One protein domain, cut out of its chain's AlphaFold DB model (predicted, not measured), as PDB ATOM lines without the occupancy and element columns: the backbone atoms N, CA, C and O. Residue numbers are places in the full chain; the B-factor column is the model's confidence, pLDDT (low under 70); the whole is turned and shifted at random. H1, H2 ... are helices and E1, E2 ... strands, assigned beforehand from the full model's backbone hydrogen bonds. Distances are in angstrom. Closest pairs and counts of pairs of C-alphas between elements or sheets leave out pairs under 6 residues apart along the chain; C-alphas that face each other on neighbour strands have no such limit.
ATOM      1  N   ASN A  51      41.046  39.481 -24.381       82.88
ATOM      2  CA  ASN A  51      41.556  38.916 -23.128       82.88
ATOM      3  C   ASN A  51      40.834  39.534 -21.914       82.88
ATOM      4  O   ASN A  51      40.612  40.740 -21.897       82.88
ATOM      5  N   PHE A  52      40.534  38.764 -20.875       86.38
ATOM      6  CA  PHE A  52      39.946  39.280 -19.634       86.38
ATOM      7  C   PHE A  52      40.993  39.303 -18.514       86.38
ATOM      8  O   PHE A  52      41.914  38.492 -18.518       86.38
ATOM      9  N   LEU A  53      40.868  40.233 -17.558       81.81
ATOM     10  CA  LEU A  53      41.830  40.353 -16.453       81.81
ATOM     11  C   LEU A  53      41.795  39.148 -15.509       81.81
ATOM     12  O   LEU A  53      42.832  38.728 -15.003       81.81
ATOM     13  N   GLN A  54      40.601  38.627 -15.238       86.75
ATOM     14  CA  GLN A  54      40.384  37.584 -14.243       86.75
ATOM     15  C   GLN A  54      39.377  36.541 -14.728       86.75
ATOM     16  O   GLN A  54      38.685  36.717 -15.732       86.75
ATOM     17  N   SER A  55      39.313  35.434 -13.986       89.62
ATOM     18  CA  SER A  55      38.404  34.318 -14.238       89.62
ATOM     19  C   SER A  55      36.930  34.755 -14.222       89.62
ATOM     20  O   SER A  55      36.543  35.547 -13.359       89.62
ATOM     21  N   PRO A  56      36.067  34.176 -15.081       91.25
ATOM     22  CA  PRO A  56      34.621  34.410 -15.039       91.25
ATOM     23  C   PRO A  56      33.953  33.921 -13.739       91.25
ATOM     24  O   PRO A  56      32.798  34.262 -13.490       91.25
ATOM     25  N   ALA A  57      34.661  33.128 -12.924       93.06
ATOM     26  CA  ALA A  57      34.195  32.641 -11.626       93.06
ATOM     27  C   ALA A  57      34.373  33.659 -10.482       93.06
ATOM     28  O   ALA A  57      33.934  33.404  -9.363       93.06
ATOM     29  N   MET A  58      35.023  34.799 -10.733       90.75
ATOM     30  CA  MET A  58      35.171  35.854  -9.731       90.75
ATOM     31  C   MET A  58      33.866  36.632  -9.576       90.75
ATOM     32  O   MET A  58      33.321  37.136 -10.555       90.75
ATOM     33  N   VAL A  59      33.387  36.775  -8.341       91.00
ATOM     34  CA  VAL A  59      32.267  37.669  -8.016       91.00
ATOM     35  C   VAL A  59      32.820  39.089  -7.916       91.00
ATOM     36  O   VAL A  59      33.202  39.539  -6.840       91.00
ATOM     37  N   ASN A  60      32.962  39.748  -9.064       91.38
ATOM     38  CA  ASN A  60      33.499  41.103  -9.169       91.38
ATOM     39  C   ASN A  60      32.994  41.799 -10.445       91.38
ATOM     40  O   ASN A  60      32.350  41.155 -11.270       91.38
ATOM     41  N   ALA A  61      33.307  43.078 -10.624       92.69
ATOM     42  CA  ALA A  61      33.247  43.805 -11.889       92.69
ATOM     43  C   ALA A  61      34.506  44.681 -12.005       92.69
ATOM     44  O   ALA A  61      35.215  44.866 -11.017       92.69
ATOM     45  N   TRP A  62      34.853  45.125 -13.212       90.56
ATOM     46  CA  TRP A  62      35.973  46.055 -13.378       90.56
ATOM     47  C   TRP A  62      35.862  46.885 -14.652       90.56
ATOM     48  O   TRP A  62      35.500  46.383 -15.728       90.56
ATOM     49  N   TYR A  63      36.293  48.134 -14.541       90.00
ATOM     50  CA  TYR A  63      36.723  48.964 -15.651       90.00
ATOM     51  C   TYR A  63      38.195  48.694 -15.991       90.00
ATOM     52  O   TYR A  63      39.056  48.581 -15.124       90.00
ATOM     53  N   GLN A  64      38.483  48.556 -17.283       88.12
ATOM     54  CA  GLN A  64      39.831  48.517 -17.843       88.12
ATOM     55  C   GLN A  64      40.059  49.805 -18.624       88.12
ATOM     56  O   GLN A  64      39.636  49.878 -19.793       88.12
ATOM     57  N   PRO A  65      40.729  50.795 -18.017       84.19
ATOM     58  CA  PRO A  65      41.001  52.062 -18.667       84.19
ATOM     59  C   PRO A  65      41.692  51.880 -20.029       84.19
ATOM     60  O   PRO A  65      41.242  52.432 -21.036       84.19
ATOM     61  N   GLU A  66      42.698  50.997 -20.124       80.00
ATOM     62  CA  GLU A  66      43.547  50.861 -21.323       80.00
ATOM     63  C   GLU A  66      42.747  50.390 -22.549       80.00
ATOM     64  O   GLU A  66      43.167  50.535 -23.705       80.00
ATOM     65  N   ARG A  67      41.592  49.761 -22.305       83.31
ATOM     66  CA  ARG A  67      40.677  49.239 -23.330       83.31
ATOM     67  C   ARG A  67      39.409  50.050 -23.461       83.31
ATOM     68  O   ARG A  67      38.670  49.790 -24.417       83.31
ATOM     69  N   ASN A  68      39.169  50.971 -22.529       87.12
ATOM     70  CA  ASN A  68      37.880  51.590 -22.277       87.12
ATOM     71  C   ASN A  68      36.759  50.533 -22.282       87.12
ATOM     72  O   ASN A  68      35.889  50.532 -23.155       87.12
ATOM     73  N   SER A  69      36.865  49.550 -21.386       89.44
ATOM     74  CA  SER A  69      35.984  48.378 -21.350       89.44
ATOM     75  C   SER A  69      35.531  48.080 -19.928       89.44
ATOM     76  O   SER A  69      36.353  48.033 -19.021       89.44
ATOM     77  N   ILE A  70      34.235  47.827 -19.760       92.19
ATOM     78  CA  ILE A  70      33.650  47.307 -18.520       92.19
ATOM     79  C   ILE A  70      33.423  45.806 -18.702       92.19
ATOM     80  O   ILE A  70      32.909  45.381 -19.740       92.19
ATOM     81  N   THR A  71      33.807  44.998 -17.715       93.75
ATOM     82  CA  THR A  71      33.586  43.545 -17.726       93.75
ATOM     83  C   THR A  71      32.766  43.107 -16.519       93.75
ATOM     84  O   THR A  71      33.091  43.457 -15.387       93.75
ATOM     85  N   PHE A  72      31.769  42.254 -16.767       95.25
ATOM     86  CA  PHE A  72      31.013  41.546 -15.732       95.25
ATOM     87  C   PHE A  72      31.210  40.027 -15.888       95.25
ATOM     88  O   PHE A  72      30.598  39.425 -16.775       95.25
ATOM     89  N   PRO A  73      32.065  39.399 -15.065       94.62
ATOM     90  CA  PRO A  73      32.153  37.948 -14.900       94.62
ATOM     91  C   PRO A  73      30.797  37.279 -14.703       94.62
ATOM     92  O   PRO A  73      29.902  37.854 -14.097       94.62
ATOM     93  N   TYR A  74      30.656  36.022 -15.121       93.94
ATOM     94  CA  TYR A  74      29.400  35.289 -14.944       93.94
ATOM     95  C   TYR A  74      28.997  35.148 -13.465       93.94
ATOM     96  O   TYR A  74      27.822  35.261 -13.131       93.94
ATOM     97  N   ALA A  75      29.965  34.963 -12.564       93.81
ATOM     98  CA  ALA A  75      29.678  34.720 -11.153       93.81
ATOM     99  C   ALA A  75      28.977  35.887 -10.427       93.81
ATOM    100  O   ALA A  75      28.275  35.629  -9.451       93.81
ATOM    101  N   ILE A  76      29.097  37.138 -10.900       93.50
ATOM    102  CA  ILE A  76      28.388  38.280 -10.289       93.50
ATOM    103  C   ILE A  76      26.893  38.333 -10.653       93.50
ATOM    104  O   ILE A  76      26.123  39.018  -9.989       93.50
ATOM    105  N   TRP A  77      26.443  37.568 -11.651       94.69
ATOM    106  CA  TRP A  77      25.040  37.519 -12.086       94.69
ATOM    107  C   TRP A  77      24.185  36.586 -11.223       94.69
ATOM    108  O   TRP A  77      23.429  35.762 -11.732       94.69
ATOM    109  N   ASN A  78      24.324  36.708  -9.907       95.12
ATOM    110  CA  ASN A  78      23.600  35.915  -8.923       95.12
ATOM    111  C   ASN A  78      23.063  36.821  -7.804       95.12
ATOM    112  O   ASN A  78      23.574  37.931  -7.604       95.12
ATOM    113  N   PRO A  79      22.056  36.369  -7.034       94.75
ATOM    114  CA  PRO A  79      21.638  37.061  -5.825       94.75
ATOM    115  C   PRO A  79      22.824  37.320  -4.877       94.75
ATOM    116  O   PRO A  79      23.693  36.457  -4.746       94.75
ATOM    117  N   PRO A  80      22.870  38.476  -4.190       92.56
ATOM    118  CA  PRO A  80      21.841  39.519  -4.143       92.56
ATOM    119  C   PRO A  80      21.909  40.541  -5.295       92.56
ATOM    120  O   PRO A  80      21.048  41.411  -5.373       92.56
ATOM    121  N   TYR A  81      22.911  40.462  -6.174       93.12
ATOM    122  CA  TYR A  81      23.173  41.491  -7.189       93.12
ATOM    123  C   TYR A  81      22.168  41.461  -8.341       93.12
ATOM    124  O   TYR A  81      21.739  42.515  -8.818       93.12
ATOM    125  N   TYR A  82      21.781  40.262  -8.778       96.31
ATOM    126  CA  TYR A  82      20.831  40.079  -9.868       96.31
ATOM    127  C   TYR A  82      20.006  38.803  -9.697       96.31
ATOM    128  O   TYR A  82      20.540  37.740  -9.382       96.31
ATOM    129  N   ASN A  83      18.708  38.896  -9.971       96.69
ATOM    130  CA  ASN A  83      17.849  37.739 -10.191       96.69
ATOM    131  C   ASN A  83      16.763  38.095 -11.215       96.69
ATOM    132  O   ASN A  83      16.185  39.181 -11.152       96.69
ATOM    133  N   ILE A  84      16.459  37.181 -12.136       96.38
ATOM    134  CA  ILE A  84      15.420  37.389 -13.153       96.38
ATOM    135  C   ILE A  84      14.020  37.599 -12.545       96.38
ATOM    136  O   ILE A  84      13.220  38.338 -13.116       96.38
ATOM    137  N   ASP A  85      13.766  37.033 -11.365       97.62
ATOM    138  CA  ASP A  85      12.484  37.097 -10.655       97.62
ATOM    139  C   ASP A  85      12.366  38.319  -9.723       97.62
ATOM    140  O   ASP A  85      11.298  38.585  -9.167       97.62
ATOM    141  N   TYR A  86      13.444  39.086  -9.518       97.31
ATOM    142  CA  TYR A  86      13.396  40.276  -8.666       97.31
ATOM    143  C   TYR A  86      12.670  41.443  -9.348       97.31
ATOM    144  O   TYR A  86      12.808  41.646 -10.561       97.31
ATOM    145  N   PRO A  87      11.957  42.296  -8.581       97.69
ATOM    146  CA  PRO A  87      11.460  43.553  -9.116       97.69
ATOM    147  C   PRO A  87      12.616  44.356  -9.712       97.69
ATOM    148  O   PRO A  87      13.695  44.436  -9.122       97.69
ATOM    149  N   LYS A  88      12.379  45.011 -10.855       97.12
ATOM    150  CA  LYS A  88      13.423  45.752 -11.585       97.12
ATOM    151  C   LYS A  88      14.216  46.708 -10.690       97.12
ATOM    152  O   LYS A  88      15.419  46.822 -10.870       97.12
ATOM    153  N   ALA A  89      13.566  47.344  -9.713       97.25
ATOM    154  CA  ALA A  89      14.213  48.237  -8.754       97.25
ATOM    155  C   ALA A  89      15.387  47.578  -8.003       97.25
ATOM    156  O   ALA A  89      16.433  48.202  -7.863       97.25
ATOM    157  N   TYR A  90      15.257  46.310  -7.594       97.12
ATOM    158  CA  TYR A  90      16.339  45.569  -6.938       97.12
ATOM    159  C   TYR A  90      17.487  45.281  -7.904       97.12
ATOM    160  O   TYR A  90      18.637  45.519  -7.560       97.12
ATOM    161  N   ASN A  91      17.190  44.850  -9.133       97.12
ATOM    162  CA  ASN A  91      18.225  44.601 -10.142       97.12
ATOM    163  C   ASN A  91      18.949  45.890 -10.567       97.12
ATOM    164  O   ASN A  91      20.151  45.864 -10.821       97.12
ATOM    165  N   PHE A  92      18.242  47.024 -10.620       97.19
ATOM    166  CA  PHE A  92      18.861  48.330 -10.854       97.19
ATOM    167  C   PHE A  92      19.704  48.783  -9.661       97.19
ATOM    168  O   PHE A  92      20.777  49.330  -9.877       97.19
ATOM    169  N   GLY A  93      19.260  48.541  -8.426       95.75
ATOM    170  CA  GLY A  93      20.029  48.874  -7.225       95.75
ATOM    171  C   GLY A  93      21.271  47.998  -7.033       95.75
ATOM    172  O   GLY A  93      22.314  48.506  -6.641       95.75
ATOM    173  N   GLY A  94      21.170  46.703  -7.339       95.56
ATOM    174  CA  GLY A  94      22.277  45.750  -7.301       95.56
ATOM    175  C   GLY A  94      23.166  45.890  -8.532       95.56
ATOM    176  O   GLY A  94      24.071  46.719  -8.572       95.56
ATOM    177  N   GLN A  95      22.894  45.092  -9.563       96.12
ATOM    178  CA  GLN A  95      23.742  45.036 -10.752       96.12
ATOM    179  C   GLN A  95      23.794  46.348 -11.546       96.12
ATOM    180  O   GLN A  95      24.844  46.693 -12.087       96.12
ATOM    181  N   GLY A  96      22.690  47.097 -11.610       95.62
ATOM    182  CA  GLY A  96      22.686  48.428 -12.225       95.62
ATOM    183  C   GLY A  96      23.598  49.414 -11.490       95.62
ATOM    184  O   GLY A  96      24.334  50.154 -12.138       95.62
ATOM    185  N   GLY A  97      23.612  49.373 -10.155       96.19
ATOM    186  CA  GLY A  97      24.503  50.159  -9.306       96.19
ATOM    187  C   GLY A  97      25.967  49.787  -9.516       96.19
ATOM    188  O   GLY A  97      26.780  50.669  -9.781       96.19
ATOM    189  N   THR A  98      26.289  48.487  -9.506       95.12
ATOM    190  CA  THR A  98      27.637  47.987  -9.829       95.12
ATOM    191  C   THR A  98      28.079  48.451 -11.214       95.12
ATOM    192  O   THR A  98      29.181  48.960 -11.377       95.12
ATOM    193  N   GLY A  99      27.217  48.348 -12.229       94.31
ATOM    194  CA  GLY A  99      27.579  48.808 -13.567       94.31
ATOM    195  C   GLY A  99      27.727  50.322 -13.687       94.31
ATOM    196  O   GLY A  99      28.589  50.786 -14.430       94.31
ATOM    197  N   GLY A 100      26.938  51.089 -12.934       94.44
ATOM    198  CA  GLY A 100      27.111  52.533 -12.808       94.44
ATOM    199  C   GLY A 100      28.440  52.904 -12.147       94.44
ATOM    200  O   GLY A 100      29.125  53.793 -12.640       94.44
ATOM    201  N   HIS A 101      28.830  52.194 -11.087       94.06
ATOM    202  CA  HIS A 101      30.120  52.364 -10.414       94.06
ATOM    203  C   HIS A 101      31.292  52.163 -11.385       94.06
ATOM    204  O   HIS A 101      32.107  53.068 -11.554       94.06
ATOM    205  N   GLU A 102      31.305  51.046 -12.121       93.56
ATOM    206  CA  GLU A 102      32.361  50.776 -13.108       93.56
ATOM    207  C   GLU A 102      32.357  51.761 -14.280       93.56
ATOM    208  O   GLU A 102      33.399  52.074 -14.850       93.56
ATOM    209  N   LEU A 103      31.188  52.274 -14.666       92.19
ATOM    210  CA  LEU A 103      31.106  53.303 -15.696       92.19
ATOM    211  C   LEU A 103      31.764  54.609 -15.240       92.19
ATOM    212  O   LEU A 103      32.418  55.267 -16.050       92.19
ATOM    213  N   VAL A 104      31.609  54.981 -13.967       92.44
ATOM    214  CA  VAL A 104      32.215  56.196 -13.406       92.44
ATOM    215  C   VAL A 104      33.740  56.105 -13.384       92.44
ATOM    216  O   VAL A 104      34.376  57.129 -13.615       92.44
ATOM    217  N   HIS A 105      34.338  54.915 -13.263       87.75
ATOM    218  CA  HIS A 105      35.792  54.737 -13.427       87.75
ATOM    219  C   HIS A 105      36.315  55.161 -14.813       87.75
ATOM    220  O   HIS A 105      37.481  55.503 -14.981       87.75
ATOM    221  N   GLY A 106      35.451  55.238 -15.831       84.88
ATOM    222  CA  GLY A 106      35.806  55.841 -17.120       84.88
ATOM    223  C   GLY A 106      35.945  57.367 -17.108       84.88
ATOM    224  O   GLY A 106      36.414  57.948 -18.090       84.88
ATOM    225  N   PHE A 107      35.527  58.024 -16.027       85.31
ATOM    226  CA  PHE A 107      35.454  59.482 -15.892       85.31
ATOM    227  C   PHE A 107      36.078  60.017 -14.600       85.31
ATOM    228  O   PHE A 107      36.207  61.240 -14.464       85.31
ATOM    229  N   ASP A 108      36.452  59.135 -13.676       80.88
ATOM    230  CA  ASP A 108      37.215  59.487 -12.491       80.88
ATOM    231  C   ASP A 108      38.676  59.804 -12.841       80.88
ATOM    232  O   ASP A 108      39.080  59.890 -14.007       80.88
ATOM    233  N   ASP A 109      39.459  60.037 -11.801       67.81
ATOM    234  CA  ASP A 109      40.845  60.468 -11.850       67.81
ATOM    235  C   ASP A 109      41.700  59.555 -12.758       67.81
ATOM    236  O   ASP A 109      42.543  60.047 -13.513       67.81
ATOM    237  N   GLU A 110      41.439  58.241 -12.765       62.38
ATOM    238  CA  GLU A 110      42.152  57.259 -13.590       62.38
ATOM    239  C   GLU A 110      41.682  57.289 -15.056       62.38
ATOM    240  O   GLU A 110      42.504  57.256 -15.983       62.38
ATOM    241  N   GLY A 111      40.375  57.440 -15.291       59.47
ATOM    242  CA  GLY A 111      39.801  57.598 -16.632       59.47
ATOM    243  C   GLY A 111      40.233  58.894 -17.337       59.47
ATOM    244  O   GLY A 111      40.515  58.906 -18.545       59.47
ATOM    245  N   GLN A 112      40.362  59.998 -16.595       59.31
ATOM    246  CA  GLN A 112      40.815  61.286 -17.137       59.31
ATOM    247  C   GLN A 112      42.286  61.264 -17.569       59.31
ATOM    248  O   GLN A 112      42.621  61.797 -18.636       59.31
ATOM    249  N   LEU A 113      43.159  60.599 -16.802       56.56
ATOM    250  CA  LEU A 113      44.582  60.444 -17.134       56.56
ATOM    251  C   LEU A 113      44.786  59.727 -18.478       56.56
ATOM    252  O   LEU A 113      45.682  60.075 -19.259       56.56
ATOM    253  N   GLN A 114      43.916  58.773 -18.812       56.81
ATOM    254  CA  GLN A 114      44.019  58.033 -20.072       56.81
ATOM    255  C   GLN A 114      43.469  58.781 -21.287       56.81
ATOM    256  O   GLN A 114      43.976  58.622 -22.403       56.81
ATOM    257  N   ARG A 115      42.509  59.689 -21.086       54.41
ATOM    258  CA  ARG A 115      42.049  60.618 -22.133       54.41
ATOM    259  C   ARG A 115      43.146  61.582 -22.586       54.41
ATOM    260  O   ARG A 115      43.220  61.907 -23.772       54.41
ATOM    261  N   ASN A 116      43.984  62.034 -21.659       49.84
ATOM    262  CA  ASN A 116      45.053  62.989 -21.954       49.84
ATOM    263  C   ASN A 116      46.243  62.306 -22.647       49.84
ATOM    264  O   ASN A 116      46.711  62.787 -23.677       49.84
ATOM    265  N   THR A 117      46.639  61.116 -22.189       51.19
ATOM    266  CA  THR A 117      47.728  60.337 -22.816       51.19
ATOM    267  C   THR A 117      47.388  59.819 -24.218       51.19
ATOM    268  O   THR A 117      48.266  59.712 -25.073       51.19
ATOM    269  N   SER A 118      46.117  59.520 -24.505       53.09
ATOM    270  CA  SER A 118      45.683  59.133 -25.857       53.09
ATOM    271  C   SER A 118      45.518  60.319 -26.821       53.09
ATOM    272  O   SER A 118      45.517  60.112 -28.036       53.09
ATOM    273  N   ARG A 119      45.438  61.558 -26.307       49.91
ATOM    274  CA  ARG A 119      45.466  62.799 -27.101       49.91
ATOM    275  C   ARG A 119      46.877  63.246 -27.479       49.91
ATOM    276  O   ARG A 119      47.047  63.709 -28.595       49.91
ATOM    277  N   GLU A 120      47.869  63.060 -26.612       48.12
ATOM    278  CA  GLU A 120      49.282  63.369 -26.920       48.12
ATOM    279  C   GLU A 120      49.934  62.376 -27.898       48.12
ATOM    280  O   GLU A 120      51.000  62.641 -28.443       48.12
ATOM    281  N   ARG A 121      49.298  61.224 -28.140       47.81
ATOM    282  CA  ARG A 121      49.755  60.204 -29.100       47.81
ATOM    283  C   ARG A 121      49.162  60.356 -30.511       47.81
ATOM    284  O   ARG A 121      49.258  59.409 -31.292       47.81
TER     285      ARG A 121
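This is residues 51 to 121 of the 122 residues of the protein "Peptidase_M13 domain-containing protein" of Heligmosomoides polygyrus (UniProt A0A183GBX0). Two helices, H1 and then H2, follow one another along the longest axis of a flat model, and a small hairpin of two short strands, E1 and E2, sits beside residues 98 to 104 of H1. Loops make much of the rest, among them the long link of residues 72 to 87 from the hairpin to H1. The printed part has 71 residues, with named elements in the order E1, E2, H1, H2; the sheet, order E1 - E2, is antiparallel. The class is mostly helix, though under half of the residues are in named elements. The whole is loose, with a radius of gyration of the C-alphas of 14.3 A and spans of 48 by 25 by 13 A.

Start at Asn 51 and go on to C-alpha 62 at (35.973, 46.055, -13.378), where E1, residues 62 to 64, begins. E2 is residues 69 to 71. Find C-alpha 88 at (13.423, 45.752, -11.585); from there H1 runs 21.6 A to residue 104, with a kink of 36 degrees near residue 98. H2, residues 109 to 119, is 16.1 A long and ends at C-alpha 119, (45.466, 62.799, -27.101).

In the hairpin E1 and E2, at 154 degrees, look for N 64 and O 69, 2.8 A apart, and N 71 and O 62, 3.0 A. The closest C-alphas of E1 and H1 are those of Tyr 63 and Glu 102, 5.4 A; of E2 and H1, those of Ile 70 and Glu 102, 6.6 A. H2 is apart from both strands and only just apart from H1, at 8.4 A. O i to N i+4 pairs within hydrogen-bond range number 12 of 13 in H1 and 6 of 7 in H2.

The two C-alphas farthest apart, of Asp 85 and Glu 120, are 48.1 A from each other. The printed part has no cut. The link E2 to H1 is long; those from E1 to E2 and from H1 to H2 are tight. Confidence is low, under 70, at residues 109 to 121.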